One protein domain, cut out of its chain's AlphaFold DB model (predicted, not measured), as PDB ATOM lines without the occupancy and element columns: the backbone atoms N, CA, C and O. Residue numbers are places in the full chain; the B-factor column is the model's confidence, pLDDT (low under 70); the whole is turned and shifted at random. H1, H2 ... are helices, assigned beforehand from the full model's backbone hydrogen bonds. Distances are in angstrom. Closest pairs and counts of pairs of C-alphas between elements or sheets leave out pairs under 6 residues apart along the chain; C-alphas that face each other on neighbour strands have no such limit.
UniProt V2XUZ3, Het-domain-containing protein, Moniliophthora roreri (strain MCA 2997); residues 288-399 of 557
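What this domain is: This is residues 288 to 399 of the 557 residues of the protein "Het-domain-containing protein" of Moniliophthora roreri (strain MCA 2997) (UniProt V2XUZ3). This domain has little regular structure: H3, with the short H1 packed on it and H2 near it, makes one end, and mostly loop runs past H4 to H5 near the other end. The printed part has 112 residues, with five named helices, H1 to H5 in order, and no named strand; the class is all helix, though named elements hold only 30 residues. It is compact, with a radius of gyration of the C-alphas of 15.3 A and spans of 45 by 31 by 24 A.

Where its parts are: H1 is residues 294 to 297, beginning at C-alpha 294 (42.771, 6.626, 15.612). H2 is residues 300 to 303. H3, residues 317 to 330, is 19.8 A long. H4 is residues 337 to 340; H5, residues 377 to 380, ends at C-alpha 380 (36.513, -21.249, 0.997).

How they stand to each other: H1 and H3 touch; their closest C-alphas, of Ile 296 and Thr 321, are 6.3 A apart. H2 and H3 are close but not clearly touching, with C-alphas of Met 300 and Leu 324 closest at 6.5 A. H4 and H5 touch no helix. In H3 every O i to N i+4 pair is within hydrogen-bond range; the others are too short for such a pair.

The domain as a whole: The printed part has no cut. The links H2 to H3 and H4 to H5 are long. Residue 343 and residues 358 to 398 have pLDDT under 70.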
ATOM      1  N   THR A 288      45.207  -1.803  12.147       86.62
ATOM      2  CA  THR A 288      45.351  -1.692  13.597       86.62
ATOM      3  C   THR A 288      45.902  -0.336  14.023       86.62
ATOM      4  O   THR A 288      46.629   0.350  13.296       86.62
ATOM      5  N   SER A 289      45.564   0.042  15.254       87.75
ATOM      6  CA  SER A 289      46.147   1.174  15.968       87.75
ATOM      7  C   SER A 289      46.252   0.855  17.460       87.75
ATOM      8  O   SER A 289      45.473   0.060  17.990       87.75
ATOM      9  N   SER A 290      47.195   1.501  18.152       84.62
ATOM     10  CA  SER A 290      47.334   1.416  19.615       84.62
ATOM     11  C   SER A 290      46.211   2.152  20.336       84.62
ATOM     12  O   SER A 290      45.901   1.845  21.487       84.62
ATOM     13  N   ARG A 291      45.587   3.120  19.658       88.44
ATOM     14  CA  ARG A 291      44.427   3.865  20.139       88.44
ATOM     15  C   ARG A 291      43.242   3.547  19.234       88.44
ATOM     16  O   ARG A 291      43.285   3.907  18.058       88.44
ATOM     17  N   PRO A 292      42.180   2.905  19.748       90.31
ATOM     18  CA  PRO A 292      41.014   2.561  18.941       90.31
ATOM     19  C   PRO A 292      40.395   3.744  18.182       90.31
ATOM     20  O   PRO A 292      39.935   3.557  17.058       90.31
ATOM     21  N   VAL A 293      40.411   4.954  18.755       93.50
ATOM     22  CA  VAL A 293      39.863   6.161  18.105       93.50
ATOM     23  C   VAL A 293      40.628   6.563  16.833       93.50
ATOM     24  O   VAL A 293      40.032   7.030  15.863       93.50
ATOM     25  N   ASP A 294      41.935   6.286  16.770       94.38
ATOM     26  CA  ASP A 294      42.771   6.626  15.612       94.38
ATOM     27  C   ASP A 294      42.396   5.806  14.367       94.38
ATOM     28  O   ASP A 294      42.691   6.220  13.246       94.38
ATOM     29  N   MET A 295      41.686   4.679  14.524       94.19
ATOM     30  CA  MET A 295      41.094   3.951  13.392       94.19
ATOM     31  C   MET A 295      40.123   4.824  12.584       94.19
ATOM     32  O   MET A 295      39.919   4.569  11.402       94.19
ATOM     33  N   ILE A 296      39.532   5.842  13.216       96.75
ATOM     34  CA  ILE A 296      38.600   6.779  12.584       96.75
ATOM     35  C   ILE A 296      39.324   8.047  12.132       96.75
ATOM     36  O   ILE A 296      39.159   8.476  10.989       96.75
ATOM     37  N   PHE A 297      40.189   8.621  12.975       97.56
ATOM     38  CA  PHE A 297      40.959   9.813  12.591       97.56
ATOM     39  C   PHE A 297      41.881   9.565  11.391       97.56
ATOM     40  O   PHE A 297      42.084  10.465  10.578       97.56
ATOM     41  N   SER A 298      42.377   8.335  11.231       97.06
ATOM     42  CA  SER A 298      43.187   7.932  10.077       97.06
ATOM     43  C   SER A 298      42.435   7.869   8.752       97.06
ATOM     44  O   SER A 298      43.087   7.777   7.719       97.06
ATOM     45  N   ILE A 299      41.101   7.933   8.744       97.56
ATOM     46  CA  ILE A 299      40.308   7.867   7.508       97.56
ATOM     47  C   ILE A 299      39.372   9.057   7.308       97.56
ATOM     48  O   ILE A 299      38.914   9.261   6.188       97.56
ATOM     49  N   MET A 300      39.109   9.875   8.337       97.56
ATOM     50  CA  MET A 300      38.110  10.953   8.265       97.56
ATOM     51  C   MET A 300      38.309  11.892   7.063       97.56
ATOM     52  O   MET A 300      37.364  12.184   6.330       97.56
ATOM     53  N   HIS A 301      39.555  12.268   6.759       97.62
ATOM     54  CA  HIS A 301      39.845  13.173   5.646       97.62
ATOM     55  C   HIS A 301      39.775  12.530   4.262       97.62
ATOM     56  O   HIS A 301      39.734  13.252   3.261       97.62
ATOM     57  N   LEU A 302      39.783  11.196   4.181       97.25
ATOM     58  CA  LEU A 302      39.525  10.486   2.928       97.25
ATOM     59  C   LEU A 302      38.062  10.651   2.498       97.25
ATOM     60  O   LEU A 302      37.779  10.612   1.305       97.25
ATOM     61  N   PHE A 303      37.177  10.942   3.454       96.94
ATOM     62  CA  PHE A 303      35.780  11.310   3.234       96.94
ATOM     63  C   PHE A 303      35.532  12.828   3.290       96.94
ATOM     64  O   PHE A 303      34.389  13.265   3.360       96.94
ATOM     65  N   ASN A 304      36.593  13.645   3.273       96.12
ATOM     66  CA  ASN A 304      36.527  15.104   3.436       96.12
ATOM     67  C   ASN A 304      35.838  15.564   4.741       96.12
ATOM     68  O   ASN A 304      35.262  16.647   4.790       96.12
ATOM     69  N   VAL A 305      35.938  14.759   5.802       97.19
ATOM     70  CA  VAL A 305      35.467  15.083   7.152       97.19
ATOM     71  C   VAL A 305      36.658  15.432   8.043       97.19
ATOM     72  O   VAL A 305      37.703  14.784   7.973       97.19
ATOM     73  N   THR A 306      36.484  16.415   8.926       97.56
ATOM     74  CA  THR A 306      37.451  16.737   9.983       97.56
ATOM     75  C   THR A 306      36.744  16.707  11.331       97.56
ATOM     76  O   THR A 306      35.920  17.567  11.627       97.56
ATOM     77  N   LEU A 307      37.073  15.704  12.145       97.44
ATOM     78  CA  LEU A 307      36.670  15.622  13.547       97.44
ATOM     79  C   LEU A 307      37.762  16.240  14.424       97.44
ATOM     80  O   LEU A 307      38.945  16.115  14.107       97.44
ATOM     81  N   ASN A 308      37.382  16.866  15.537       96.88
ATOM     82  CA  ASN A 308      38.339  17.374  16.517       96.88
ATOM     83  C   ASN A 308      38.737  16.254  17.496       96.88
ATOM     84  O   ASN A 308      37.890  15.788  18.260       96.88
ATOM     85  N   PRO A 309      40.016  15.828  17.546       96.19
ATOM     86  CA  PRO A 309      40.449  14.751  18.434       96.19
ATOM     87  C   PRO A 309      40.264  15.035  19.925       96.19
ATOM     88  O   PRO A 309      40.286  14.103  20.725       96.19
ATOM     89  N   LEU A 310      40.115  16.304  20.319       95.62
ATOM     90  CA  LEU A 310      39.884  16.680  21.714       95.62
ATOM     91  C   LEU A 310      38.481  16.310  22.212       95.62
ATOM     92  O   LEU A 310      38.306  16.202  23.424       95.62
ATOM     93  N   ASP A 311      37.536  16.059  21.304       95.19
ATOM     94  CA  ASP A 311      36.147  15.726  21.634       95.19
ATOM     95  C   ASP A 311      35.961  14.234  21.980       95.19
ATOM     96  O   ASP A 311      34.892  13.833  22.435       95.19
ATOM     97  N   PHE A 312      36.998  13.406  21.797       94.56
ATOM     98  CA  PHE A 312      36.926  11.951  21.951       94.56
ATOM     99  C   PHE A 312      37.983  11.416  22.925       94.56
ATOM    100  O   PHE A 312      39.130  11.868  22.968       94.56
ATOM    101  N   GLY A 313      37.615  10.382  23.683       91.75
ATOM    102  CA  GLY A 313      38.570   9.603  24.473       91.75
ATOM    103  C   GLY A 313      39.401   8.661  23.594       91.75
ATOM    104  O   GLY A 313      38.949   8.201  22.548       91.75
ATOM    105  N   LYS A 314      40.603   8.272  24.046       89.88
ATOM    106  CA  LYS A 314      41.510   7.374  23.285       89.88
ATOM    107  C   LYS A 314      40.889   6.029  22.860       89.88
ATOM    108  O   LYS A 314      41.322   5.436  21.873       89.88
ATOM    109  N   ASN A 315      39.894   5.556  23.611       89.81
ATOM    110  CA  ASN A 315      39.190   4.293  23.381       89.81
ATOM    111  C   ASN A 315      37.809   4.486  22.728       89.81
ATOM    112  O   ASN A 315      37.119   3.498  22.484       89.81
ATOM    113  N   ASP A 316      37.393   5.724  22.443       91.50
ATOM    114  CA  ASP A 316      36.055   6.030  21.931       91.50
ATOM    115  C   ASP A 316      35.951   5.838  20.411       91.50
ATOM    116  O   ASP A 316      35.720   6.762  19.631       91.50
ATOM    117  N   ARG A 317      36.160   4.596  19.965       91.75
ATOM    118  CA  ARG A 317      36.055   4.244  18.546       91.75
ATOM    119  C   ARG A 317      34.617   4.337  18.042       91.75
ATOM    120  O   ARG A 317      34.411   4.754  16.907       91.75
ATOM    121  N   ILE A 318      33.633   3.939  18.851       92.69
ATOM    122  CA  ILE A 318      32.222   3.933  18.438       92.69
ATOM    123  C   ILE A 318      31.687   5.359  18.315       92.69
ATOM    124  O   ILE A 318      31.118   5.673  17.272       92.69
ATOM    125  N   GLY A 319      31.934   6.236  19.297       94.25
ATOM    126  CA  GLY A 319      31.524   7.642  19.219       94.25
ATOM    127  C   GLY A 319      32.125   8.345  18.003       94.25
ATOM    128  O   GLY A 319      31.401   8.968  17.226       94.25
ATOM    129  N   ALA A 320      33.424   8.150  17.752       96.00
ATOM    130  CA  ALA A 320      34.072   8.682  16.555       96.00
ATOM    131  C   ALA A 320      33.500   8.088  15.253       96.00
ATOM    132  O   ALA A 320      33.334   8.813  14.273       96.00
ATOM    133  N   THR A 321      33.156   6.791  15.231       96.25
ATOM    134  CA  THR A 321      32.530   6.140  14.063       96.25
ATOM    135  C   THR A 321      31.179   6.776  13.737       96.25
ATOM    136  O   THR A 321      30.935   7.098  12.577       96.25
ATOM    137  N   ILE A 322      30.332   6.998  14.750       96.62
ATOM    138  CA  ILE A 322      29.025   7.657  14.594       96.62
ATOM    139  C   ILE A 322      29.217   9.085  14.076       96.62
ATOM    140  O   ILE A 322      28.592   9.464  13.089       96.62
ATOM    141  N   ALA A 323      30.128   9.856  14.677       97.75
ATOM    142  CA  ALA A 323      30.407  11.230  14.261       97.75
ATOM    143  C   ALA A 323      30.889  11.317  12.801       97.75
ATOM    144  O   ALA A 323      30.401  12.151  12.038       97.75
ATOM    145  N   LEU A 324      31.800  10.425  12.390       98.12
ATOM    146  CA  LEU A 324      32.270  10.350  11.006       98.12
ATOM    147  C   LEU A 324      31.128   9.982  10.050       98.12
ATOM    148  O   LEU A 324      30.913  10.668   9.056       98.12
ATOM    149  N   ALA A 325      30.388   8.914  10.350       97.56
ATOM    150  CA  ALA A 325      29.292   8.430   9.514       97.56
ATOM    151  C   ALA A 325      28.187   9.481   9.339       97.56
ATOM    152  O   ALA A 325      27.706   9.701   8.226       97.56
ATOM    153  N   LYS A 326      27.833  10.181  10.421       97.50
ATOM    154  CA  LYS A 326      26.885  11.294  10.408       97.50
ATOM    155  C   LYS A 326      27.341  12.421   9.485       97.50
ATOM    156  O   LYS A 326      26.544  12.897   8.680       97.50
ATOM    157  N   GLU A 327      28.610  12.817   9.552       98.06
ATOM    158  CA  GLU A 327      29.130  13.898   8.711       98.06
ATOM    159  C   GLU A 327      29.248  13.501   7.230       98.06
ATOM    160  O   GLU A 327      28.944  14.315   6.353       98.06
ATOM    161  N   ILE A 328      29.609  12.241   6.944       97.31
ATOM    162  CA  ILE A 328      29.603  11.681   5.582       97.31
ATOM    163  C   ILE A 328      28.210  11.830   4.962       97.31
ATOM    164  O   ILE A 328      28.071  12.369   3.864       97.31
ATOM    165  N   LEU A 329      27.171  11.390   5.679       97.06
ATOM    166  CA  LEU A 329      25.790  11.446   5.196       97.06
ATOM    167  C   LEU A 329      25.279  12.887   5.083       97.06
ATOM    168  O   LEU A 329      24.659  13.240   4.082       97.06
ATOM    169  N   ARG A 330      25.602  13.751   6.057       96.75
ATOM    170  CA  ARG A 330      25.248  15.180   6.025       96.75
ATOM    171  C   ARG A 330      25.829  15.897   4.804       96.75
ATOM    172  O   ARG A 330      25.196  16.803   4.267       96.75
ATOM    173  N   SER A 331      27.002  15.466   4.346       94.81
ATOM    174  CA  SER A 331      27.675  15.993   3.153       94.81
ATOM    175  C   SER A 331      27.154  15.398   1.835       94.81
ATOM    176  O   SER A 331      27.715  15.672   0.775       94.81
ATOM    177  N   GLY A 332      26.090  14.587   1.872       93.06
ATOM    178  CA  GLY A 332      25.502  13.931   0.701       93.06
ATOM    179  C   GLY A 332      26.182  12.617   0.296       93.06
ATOM    180  O   GLY A 332      25.872  12.079  -0.769       93.06
ATOM    181  N   GLY A 333      27.096  12.099   1.123       93.12
ATOM    182  CA  GLY A 333      27.724  10.793   0.932       93.12
ATOM    183  C   GLY A 333      26.743   9.629   1.097       93.12
ATOM    184  O   GLY A 333      25.595   9.793   1.519       93.12
ATOM    185  N   LYS A 334      27.198   8.422   0.758       93.12
ATOM    186  CA  LYS A 334      26.413   7.183   0.880       93.12
ATOM    187  C   LYS A 334      26.907   6.352   2.070       93.12
ATOM    188  O   LYS A 334      28.066   6.481   2.462       93.12
ATOM    189  N   PRO A 335      26.081   5.453   2.640       94.12
ATOM    190  CA  PRO A 335      26.494   4.562   3.723       94.12
ATOM    191  C   PRO A 335      27.395   3.418   3.217       94.12
ATOM    192  O   PRO A 335      27.110   2.242   3.439       94.12
ATOM    193  N   ALA A 336      28.487   3.745   2.517       92.00
ATOM    194  CA  ALA A 336      29.370   2.813   1.809       92.00
ATOM    195  C   ALA A 336      29.992   1.735   2.716       92.00
ATOM    196  O   ALA A 336      30.368   0.660   2.238       92.00
ATOM    197  N   TRP A 337      30.051   1.984   4.029       90.94
ATOM    198  CA  TRP A 337      30.479   1.005   5.030       90.94
ATOM    199  C   TRP A 337      29.575  -0.229   5.086       90.94
ATOM    200  O   TRP A 337      30.074  -1.303   5.422       90.94
ATOM    201  N   LEU A 338      28.288  -0.116   4.717       87.69
ATOM    202  CA  LEU A 338      27.391  -1.270   4.632       87.69
ATOM    203  C   LEU A 338      27.989  -2.302   3.679       87.69
ATOM    204  O   LEU A 338      28.188  -3.441   4.080       87.69
ATOM    205  N   GLY A 339      28.379  -1.878   2.473       79.94
ATOM    206  CA  GLY A 339      28.928  -2.756   1.435       79.94
ATOM    207  C   GLY A 339      30.328  -3.263   1.692       79.94
ATOM    208  O   GLY A 339      30.697  -4.309   1.180       79.94
ATOM    209  N   ALA A 340      31.102  -2.558   2.509       78.19
ATOM    210  CA  ALA A 340      32.441  -2.996   2.875       78.19
ATOM    211  C   ALA A 340      32.437  -4.166   3.877       78.19
ATOM    212  O   ALA A 340      33.466  -4.809   4.064       78.19
ATOM    213  N   THR A 341      31.311  -4.411   4.562       71.75
ATOM    214  CA  THR A 341      31.291  -5.170   5.826       71.75
ATOM    215  C   THR A 341      30.093  -6.119   5.981       71.75
ATOM    216  O   THR A 341      29.826  -6.617   7.080       71.75
ATOM    217  N   LEU A 342      29.358  -6.383   4.894       72.25
ATOM    218  CA  LEU A 342      28.134  -7.195   4.910       72.25
ATOM    219  C   LEU A 342      28.336  -8.633   5.419       72.25
ATOM    220  O   LEU A 342      27.448  -9.160   6.086       72.25
ATOM    221  N   ASP A 343      29.484  -9.254   5.149       68.69
ATOM    222  CA  ASP A 343      29.741 -10.662   5.505       68.69
ATOM    223  C   ASP A 343      30.270 -10.838   6.941       68.69
ATOM    224  O   ASP A 343      30.477 -11.954   7.422       68.69
ATOM    225  N   ILE A 344      30.485  -9.726   7.646       73.44
ATOM    226  CA  ILE A 344      30.975  -9.704   9.020       73.44
ATOM    227  C   ILE A 344      29.784  -9.556   9.975       73.44
ATOM    228  O   ILE A 344      28.797  -8.878   9.679       73.44
ATOM    229  N   ARG A 345      29.866 -10.179  11.156       78.25
ATOM    230  CA  ARG A 345      28.829 -10.074  12.190       78.25
ATOM    231  C   ARG A 345      28.521  -8.597  12.504       78.25
ATOM    232  O   ARG A 345      29.468  -7.842  12.711       78.25
ATOM    233  N   PRO A 346      27.246  -8.170  12.546       85.94
ATOM    234  CA  PRO A 346      26.884  -6.796  12.896       85.94
ATOM    235  C   PRO A 346      27.243  -6.442  14.343       85.94
ATOM    236  O   PRO A 346      27.187  -7.290  15.235       85.94
ATOM    237  N   SER A 347      27.565  -5.171  14.580       89.12
ATOM    238  CA  SER A 347      27.804  -4.636  15.923       89.12
ATOM    239  C   SER A 347      26.522  -4.635  16.758       89.12
ATOM    240  O   SER A 347      25.439  -4.305  16.271       89.12
ATOM    241  N   GLN A 348      26.657  -4.944  18.049       89.62
ATOM    242  CA  GLN A 348      25.555  -4.856  19.013       89.62
ATOM    243  C   GLN A 348      25.215  -3.405  19.401       89.62
ATOM    244  O   GLN A 348      24.148  -3.173  19.964       89.62
ATOM    245  N   TYR A 349      26.087  -2.441  19.079       91.69
ATOM    246  CA  TYR A 349      25.928  -1.018  19.413       91.69
ATOM    247  C   TYR A 349      25.549  -0.155  18.202       91.69
ATOM    248  O   TYR A 349      24.763   0.774  18.330       91.69
ATOM    249  N   ILE A 350      26.062  -0.491  17.015       93.06
ATOM    250  CA  ILE A 350      25.820   0.231  15.756       93.06
ATOM    251  C   ILE A 350      25.623  -0.776  14.621       93.06
ATOM    252  O   ILE A 350      26.527  -1.035  13.842       93.06
ATOM    253  N   SER A 351      24.450  -1.409  14.549       92.62
ATOM    254  CA  SER A 351      24.222  -2.608  13.719       92.62
ATOM    255  C   SER A 351      24.334  -2.405  12.194       92.62
ATOM    256  O   SER A 351      24.436  -3.374  11.442       92.62
ATOM    257  N   SER A 352      24.370  -1.153  11.723       92.31
ATOM    258  CA  SER A 352      24.739  -0.821  10.337       92.31
ATOM    259  C   SER A 352      26.237  -1.020  10.043       92.31
ATOM    260  O   SER A 352      26.637  -1.079   8.884       92.31
ATOM    261  N   PHE A 353      27.062  -1.171  11.080       91.81
ATOM    262  CA  PHE A 353      28.479  -1.516  11.029       91.81
ATOM    263  C   PHE A 353      28.704  -2.958  11.503       91.81
ATOM    264  O   PHE A 353      27.879  -3.522  12.235       91.81
ATOM    265  N   PRO A 354      29.837  -3.577  11.138       85.69
ATOM    266  CA  PRO A 354      30.233  -4.842  11.727       85.69
ATOM    267  C   PRO A 354      30.662  -4.636  13.180       85.69
ATOM    268  O   PRO A 354      30.933  -3.512  13.614       85.69
ATOM    269  N   GLU A 355      30.784  -5.728  13.929       82.50
ATOM    270  CA  GLU A 355      31.559  -5.737  15.164       82.50
ATOM    271  C   GLU A 355      32.934  -5.122  14.868       82.50
ATOM    272  O   GLU A 355      33.599  -5.489  13.903       82.50
ATOM    273  N   LEU A 356      33.331  -4.097  15.619       80.38
ATOM    274  CA  LEU A 356      34.605  -3.441  15.355       80.38
ATOM    275  C   LEU A 356      35.715  -4.307  15.957       80.38
ATOM    276  O   LEU A 356      35.645  -4.609  17.151       80.38
ATOM    277  N   PRO A 357      36.738  -4.702  15.180       71.94
ATOM    278  CA  PRO A 357      37.763  -5.601  15.686       71.94
ATOM    279  C   PRO A 357      38.551  -4.948  16.821       71.94
ATOM    280  O   PRO A 357      38.818  -3.741  16.788       71.94
ATOM    281  N   GLN A 358      38.963  -5.749  17.803       67.75
ATOM    282  CA  GLN A 358      39.902  -5.299  18.822       67.75
ATOM    283  C   GLN A 358      41.285  -5.172  18.185       67.75
ATOM    284  O   GLN A 358      41.772  -6.091  17.528       67.75
ATOM    285  N   THR A 359      41.916  -4.014  18.345       64.62
ATOM    286  CA  THR A 359      43.235  -3.745  17.775       64.62
ATOM    287  C   THR A 359      44.285  -3.853  18.872       64.62
ATOM    288  O   THR A 359      44.234  -3.110  19.852       64.62
ATOM    289  N   HIS A 360      45.248  -4.757  18.702       59.84
ATOM    290  CA  HIS A 360      46.469  -4.784  19.508       59.84
ATOM    291  C   HIS A 360      47.665  -4.426  18.608       59.84
ATOM    292  O   HIS A 360      47.577  -4.531  17.389       59.84
ATOM    293  N   VAL A 361      48.750  -3.907  19.191       53.88
ATOM    294  CA  VAL A 361      49.950  -3.449  18.445       53.88
ATOM    295  C   VAL A 361      51.168  -4.342  18.716       53.88
ATOM    296  O   VAL A 361      52.264  -4.088  18.228       53.88
ATOM    297  N   GLU A 362      51.002  -5.426  19.473       44.12
ATOM    298  CA  GLU A 362      52.076  -6.395  19.690       44.12
ATOM    299  C   GLU A 362      52.110  -7.403  18.539       44.12
ATOM    300  O   GLU A 362      51.140  -8.134  18.379       44.12
ATOM    301  N   GLY A 363      53.214  -7.389  17.772       39.97
ATOM    302  CA  GLY A 363      53.725  -8.440  16.873       39.97
ATOM    303  C   GLY A 363      52.764  -9.017  15.825       39.97
ATOM    304  O   GLY A 363      51.712  -9.524  16.178       39.97
ATOM    305  N   VAL A 364      53.165  -8.966  14.545       37.56
ATOM    306  CA  VAL A 364      52.640  -9.706  13.373       37.56
ATOM    307  C   VAL A 364      51.361 -10.508  13.670       37.56
ATOM    308  O   VAL A 364      51.456 -11.616  14.181       37.56
ATOM    309  N   GLU A 365      50.194  -9.948  13.310       42.47
ATOM    310  CA  GLU A 365      48.831 -10.520  13.461       42.47
ATOM    311  C   GLU A 365      48.048 -10.105  14.728       42.47
ATOM    312  O   GLU A 365      47.758 -10.923  15.598       42.47
ATOM    313  N   SER A 366      47.548  -8.861  14.791       41.78
ATOM    314  CA  SER A 366      46.733  -8.406  15.941       41.78
ATOM    315  C   SER A 366      45.473  -7.567  15.621       41.78
ATOM    316  O   SER A 366      45.129  -6.630  16.346       41.78
ATOM    317  N   VAL A 367      44.708  -7.941  14.584       43.53
ATOM    318  CA  VAL A 367      43.277  -7.566  14.450       43.53
ATOM    319  C   VAL A 367      42.413  -8.651  15.110       43.53
ATOM    320  O   VAL A 367      41.818  -9.496  14.451       43.53
ATOM    321  N   GLY A 368      42.343  -8.668  16.437       39.22
ATOM    322  CA  GLY A 368      41.535  -9.647  17.158       39.22
ATOM    323  C   GLY A 368      40.047  -9.491  16.838       39.22
ATOM    324  O   GLY A 368      39.378  -8.589  17.342       39.22
ATOM    325  N   TRP A 369      39.498 -10.391  16.027       44.88
ATOM    326  CA  TRP A 369      38.059 -10.607  15.987       44.88
ATOM    327  C   TRP A 369      37.685 -11.481  17.177       44.88
ATOM    328  O   TRP A 369      38.229 -12.580  17.322       44.88
ATOM    329  N   THR A 370      36.722 -11.053  17.996       34.81
ATOM    330  CA  THR A 370      36.048 -11.952  18.945       34.81
ATOM    331  C   THR A 370      35.190 -12.924  18.134       34.81
ATOM    332  O   THR A 370      33.967 -12.834  18.081       34.81
ATOM    333  N   MET A 371      35.825 -13.847  17.410       33.44
ATOM    334  CA  MET A 371      35.106 -14.854  16.656       33.44
ATOM    335  C   MET A 371      34.453 -15.802  17.654       33.44
ATOM    336  O   MET A 371      35.061 -16.765  18.125       33.44
ATOM    337  N   ALA A 372      33.162 -15.609  17.899       27.62
ATOM    338  CA  ALA A 372      32.286 -16.730  18.172       27.62
ATOM    339  C   ALA A 372      32.292 -17.634  16.925       27.62
ATOM    340  O   ALA A 372      31.410 -17.522  16.085       27.62
ATOM    341  N   LYS A 373      33.340 -18.461  16.762       33.12
ATOM    342  CA  LYS A 373      33.485 -19.550  15.777       33.12
ATOM    343  C   LYS A 373      32.667 -19.334  14.488       33.12
ATOM    344  O   LYS A 373      31.789 -20.146  14.178       33.12
ATOM    345  N   SER A 374      32.917 -18.255  13.741       33.59
ATOM    346  CA  SER A 374      32.231 -18.063  12.464       33.59
ATOM    347  C   SER A 374      32.860 -19.023  11.449       33.59
ATOM    348  O   SER A 374      33.944 -18.828  10.908       33.59
ATOM    349  N   ASN A 375      32.174 -20.143  11.218       35.75
ATOM    350  CA  ASN A 375      32.605 -21.241  10.340       35.75
ATOM    351  C   ASN A 375      32.641 -20.875   8.844       35.75
ATOM    352  O   ASN A 375      32.671 -21.764   8.001       35.75
ATOM    353  N   PHE A 376      32.591 -19.589   8.502       34.44
ATOM    354  CA  PHE A 376      32.665 -19.114   7.123       34.44
ATOM    355  C   PHE A 376      34.097 -19.229   6.564       34.44
ATOM    356  O   PHE A 376      34.285 -19.470   5.376       34.44
ATOM    357  N   PHE A 377      35.103 -19.117   7.437       34.62
ATOM    358  CA  PHE A 377      36.506 -18.920   7.063       34.62
ATOM    359  C   PHE A 377      37.263 -20.189   6.638       34.62
ATOM    360  O   PHE A 377      37.946 -20.169   5.620       34.62
ATOM    361  N   ASN A 378      37.125 -21.313   7.354       30.70
ATOM    362  CA  ASN A 378      37.937 -22.518   7.084       30.70
ATOM    363  C   ASN A 378      37.640 -23.201   5.736       30.70
ATOM    364  O   ASN A 378      38.399 -24.069   5.311       30.70
ATOM    365  N   TRP A 379      36.532 -22.861   5.074       34.22
ATOM    366  CA  TRP A 379      35.999 -23.675   3.983       34.22
ATOM    367  C   TRP A 379      36.286 -23.133   2.573       34.22
ATOM    368  O   TRP A 379      36.549 -23.922   1.673       34.22
ATOM    369  N   ARG A 380      36.307 -21.807   2.354       32.66
ATOM    370  CA  ARG A 380      36.513 -21.249   0.997       32.66
ATOM    371  C   ARG A 380      37.973 -21.326   0.516       32.66
ATOM    372  O   ARG A 380      38.201 -21.270  -0.688       32.66
ATOM    373  N   TYR A 381      38.937 -21.493   1.430       34.22
ATOM    374  CA  TYR A 381      40.377 -21.438   1.128       34.22
ATOM    375  C   TYR A 381      41.224 -22.606   1.671       34.22
ATOM    376  O   TYR A 381      42.445 -22.517   1.637       34.22
ATOM    377  N   GLY A 382      40.604 -23.710   2.113       27.83
ATOM    378  CA  GLY A 382      41.265 -25.009   2.326       27.83
ATOM    379  C   GLY A 382      42.605 -24.982   3.079       27.83
ATOM    380  O   GLY A 382      43.661 -25.121   2.468       27.83
ATOM    381  N   GLY A 383      42.571 -24.893   4.410       31.22
ATOM    382  CA  GLY A 383      43.753 -25.114   5.247       31.22
ATOM    383  C   GLY A 383      43.394 -25.479   6.688       31.22
ATOM    384  O   GLY A 383      42.576 -24.815   7.311       31.22
ATOM    385  N   GLU A 384      44.018 -26.530   7.232       28.88
ATOM    386  CA  GLU A 384      43.865 -26.995   8.628       28.88
ATOM    387  C   GLU A 384      44.633 -26.140   9.661       28.88
ATOM    388  O   GLU A 384      44.664 -26.462  10.849       28.88
ATOM    389  N   ARG A 385      45.259 -25.036   9.240       30.80
ATOM    390  CA  ARG A 385      45.869 -24.060  10.152       30.80
ATOM    391  C   ARG A 385      44.828 -22.995  10.488       30.80
ATOM    392  O   ARG A 385      44.119 -22.543   9.596       30.80
ATOM    393  N   GLY A 386      44.724 -22.620  11.767       30.34
ATOM    394  CA  GLY A 386      43.888 -21.493  12.201       30.34
ATOM    395  C   GLY A 386      44.133 -20.242  11.342       30.34
ATOM    396  O   GLY A 386      45.199 -20.139  10.735       30.34
ATOM    397  N   PRO A 387      43.152 -19.329  11.240       31.38
ATOM    398  CA  PRO A 387      43.178 -18.267  10.243       31.38
ATOM    399  C   PRO A 387      44.414 -17.387  10.430       31.38
ATOM    400  O   PRO A 387      44.529 -16.675  11.425       31.38
ATOM    401  N   ASP A 388      45.310 -17.412   9.447       34.06
ATOM    402  CA  ASP A 388      46.204 -16.292   9.186       34.06
ATOM    403  C   ASP A 388      45.289 -15.100   8.833       34.06
ATOM    404  O   ASP A 388      44.448 -15.181   7.924       34.06
ATOM    405  N   MET A 389      45.361 -14.021   9.617       37.75
ATOM    406  CA  MET A 389      44.431 -12.877   9.578       37.75
ATOM    407  C   MET A 389      44.432 -12.082   8.265       37.75
ATOM    408  O   MET A 389      43.633 -11.168   8.074       37.75
ATOM    409  N   THR A 390      45.286 -12.465   7.324       35.44
ATOM    410  CA  THR A 390      45.326 -11.978   5.941       35.44
ATOM    411  C   THR A 390      44.097 -12.369   5.099       35.44
ATOM    412  O   THR A 390      43.970 -11.918   3.957       35.44
ATOM    413  N   SER A 391      43.177 -13.161   5.664       38.47
ATOM    414  CA  SER A 391      42.044 -13.809   4.990       38.47
ATOM    415  C   SER A 391      40.654 -13.346   5.464       38.47
ATOM    416  O   SER A 391      39.702 -14.122   5.437       38.47
ATOM    417  N   ILE A 392      40.495 -12.088   5.898       41.12
ATOM    418  CA  ILE A 392      39.155 -11.528   6.163       41.12
ATOM    419  C   ILE A 392      38.355 -11.528   4.844       41.12
ATOM    420  O   ILE A 392      38.826 -10.949   3.861       41.12
ATOM    421  N   PRO A 393      37.168 -12.169   4.779       41.38
ATOM    422  CA  PRO A 393      36.322 -12.169   3.607       41.38
ATOM    423  C   PRO A 393      35.746 -10.767   3.477       41.38
ATOM    424  O   PRO A 393      34.744 -10.410   4.093       41.38
ATOM    425  N   LEU A 394      36.420  -9.945   2.681       46.31
ATOM    426  CA  LEU A 394      35.760  -8.825   2.038       46.31
ATOM    427  C   LEU A 394      34.647  -9.424   1.175       46.31
ATOM    428  O   LEU A 394      34.878 -10.414   0.474       46.31
ATOM    429  N   SER A 395      33.443  -8.867   1.278       43.12
ATOM    430  CA  SER A 395      32.274  -9.355   0.554       43.12
ATOM    431  C   SER A 395      32.559  -9.387  -0.937       43.12
ATOM    432  O   SER A 395      32.677  -8.332  -1.548       43.12
ATOM    433  N   GLU A 396      32.716 -10.591  -1.487       53.19
ATOM    434  CA  GLU A 396      33.250 -10.836  -2.832       53.19
ATOM    435  C   GLU A 396      34.544 -10.044  -3.115       53.19
ATOM    436  O   GLU A 396      34.481  -8.900  -3.570       53.19
ATOM    437  N   PRO A 397      35.734 -10.634  -2.872       55.56
ATOM    438  CA  PRO A 397      37.002  -9.964  -3.133       55.56
ATOM    439  C   PRO A 397      37.001  -9.363  -4.540       55.56
ATOM    440  O   PRO A 397      36.813 -10.081  -5.520       55.56
ATOM    441  N   GLY A 398      37.174  -8.048  -4.627       66.81
ATOM    442  CA  GLY A 398      37.157  -7.330  -5.894       66.81
ATOM    443  C   GLY A 398      35.851  -6.608  -6.216       66.81
ATOM    444  O   GLY A 398      35.774  -6.069  -7.317       66.81
ATOM    445  N   CYS A 399      34.867  -6.550  -5.308       76.44
ATOM    446  CA  CYS A 399      33.596  -5.858  -5.546       76.44
ATOM    447  C   CYS A 399      33.330  -4.654  -4.618       76.44
ATOM    448  O   CYS A 399      33.777  -4.599  -3.469       76.44
TER     449      CYS A 399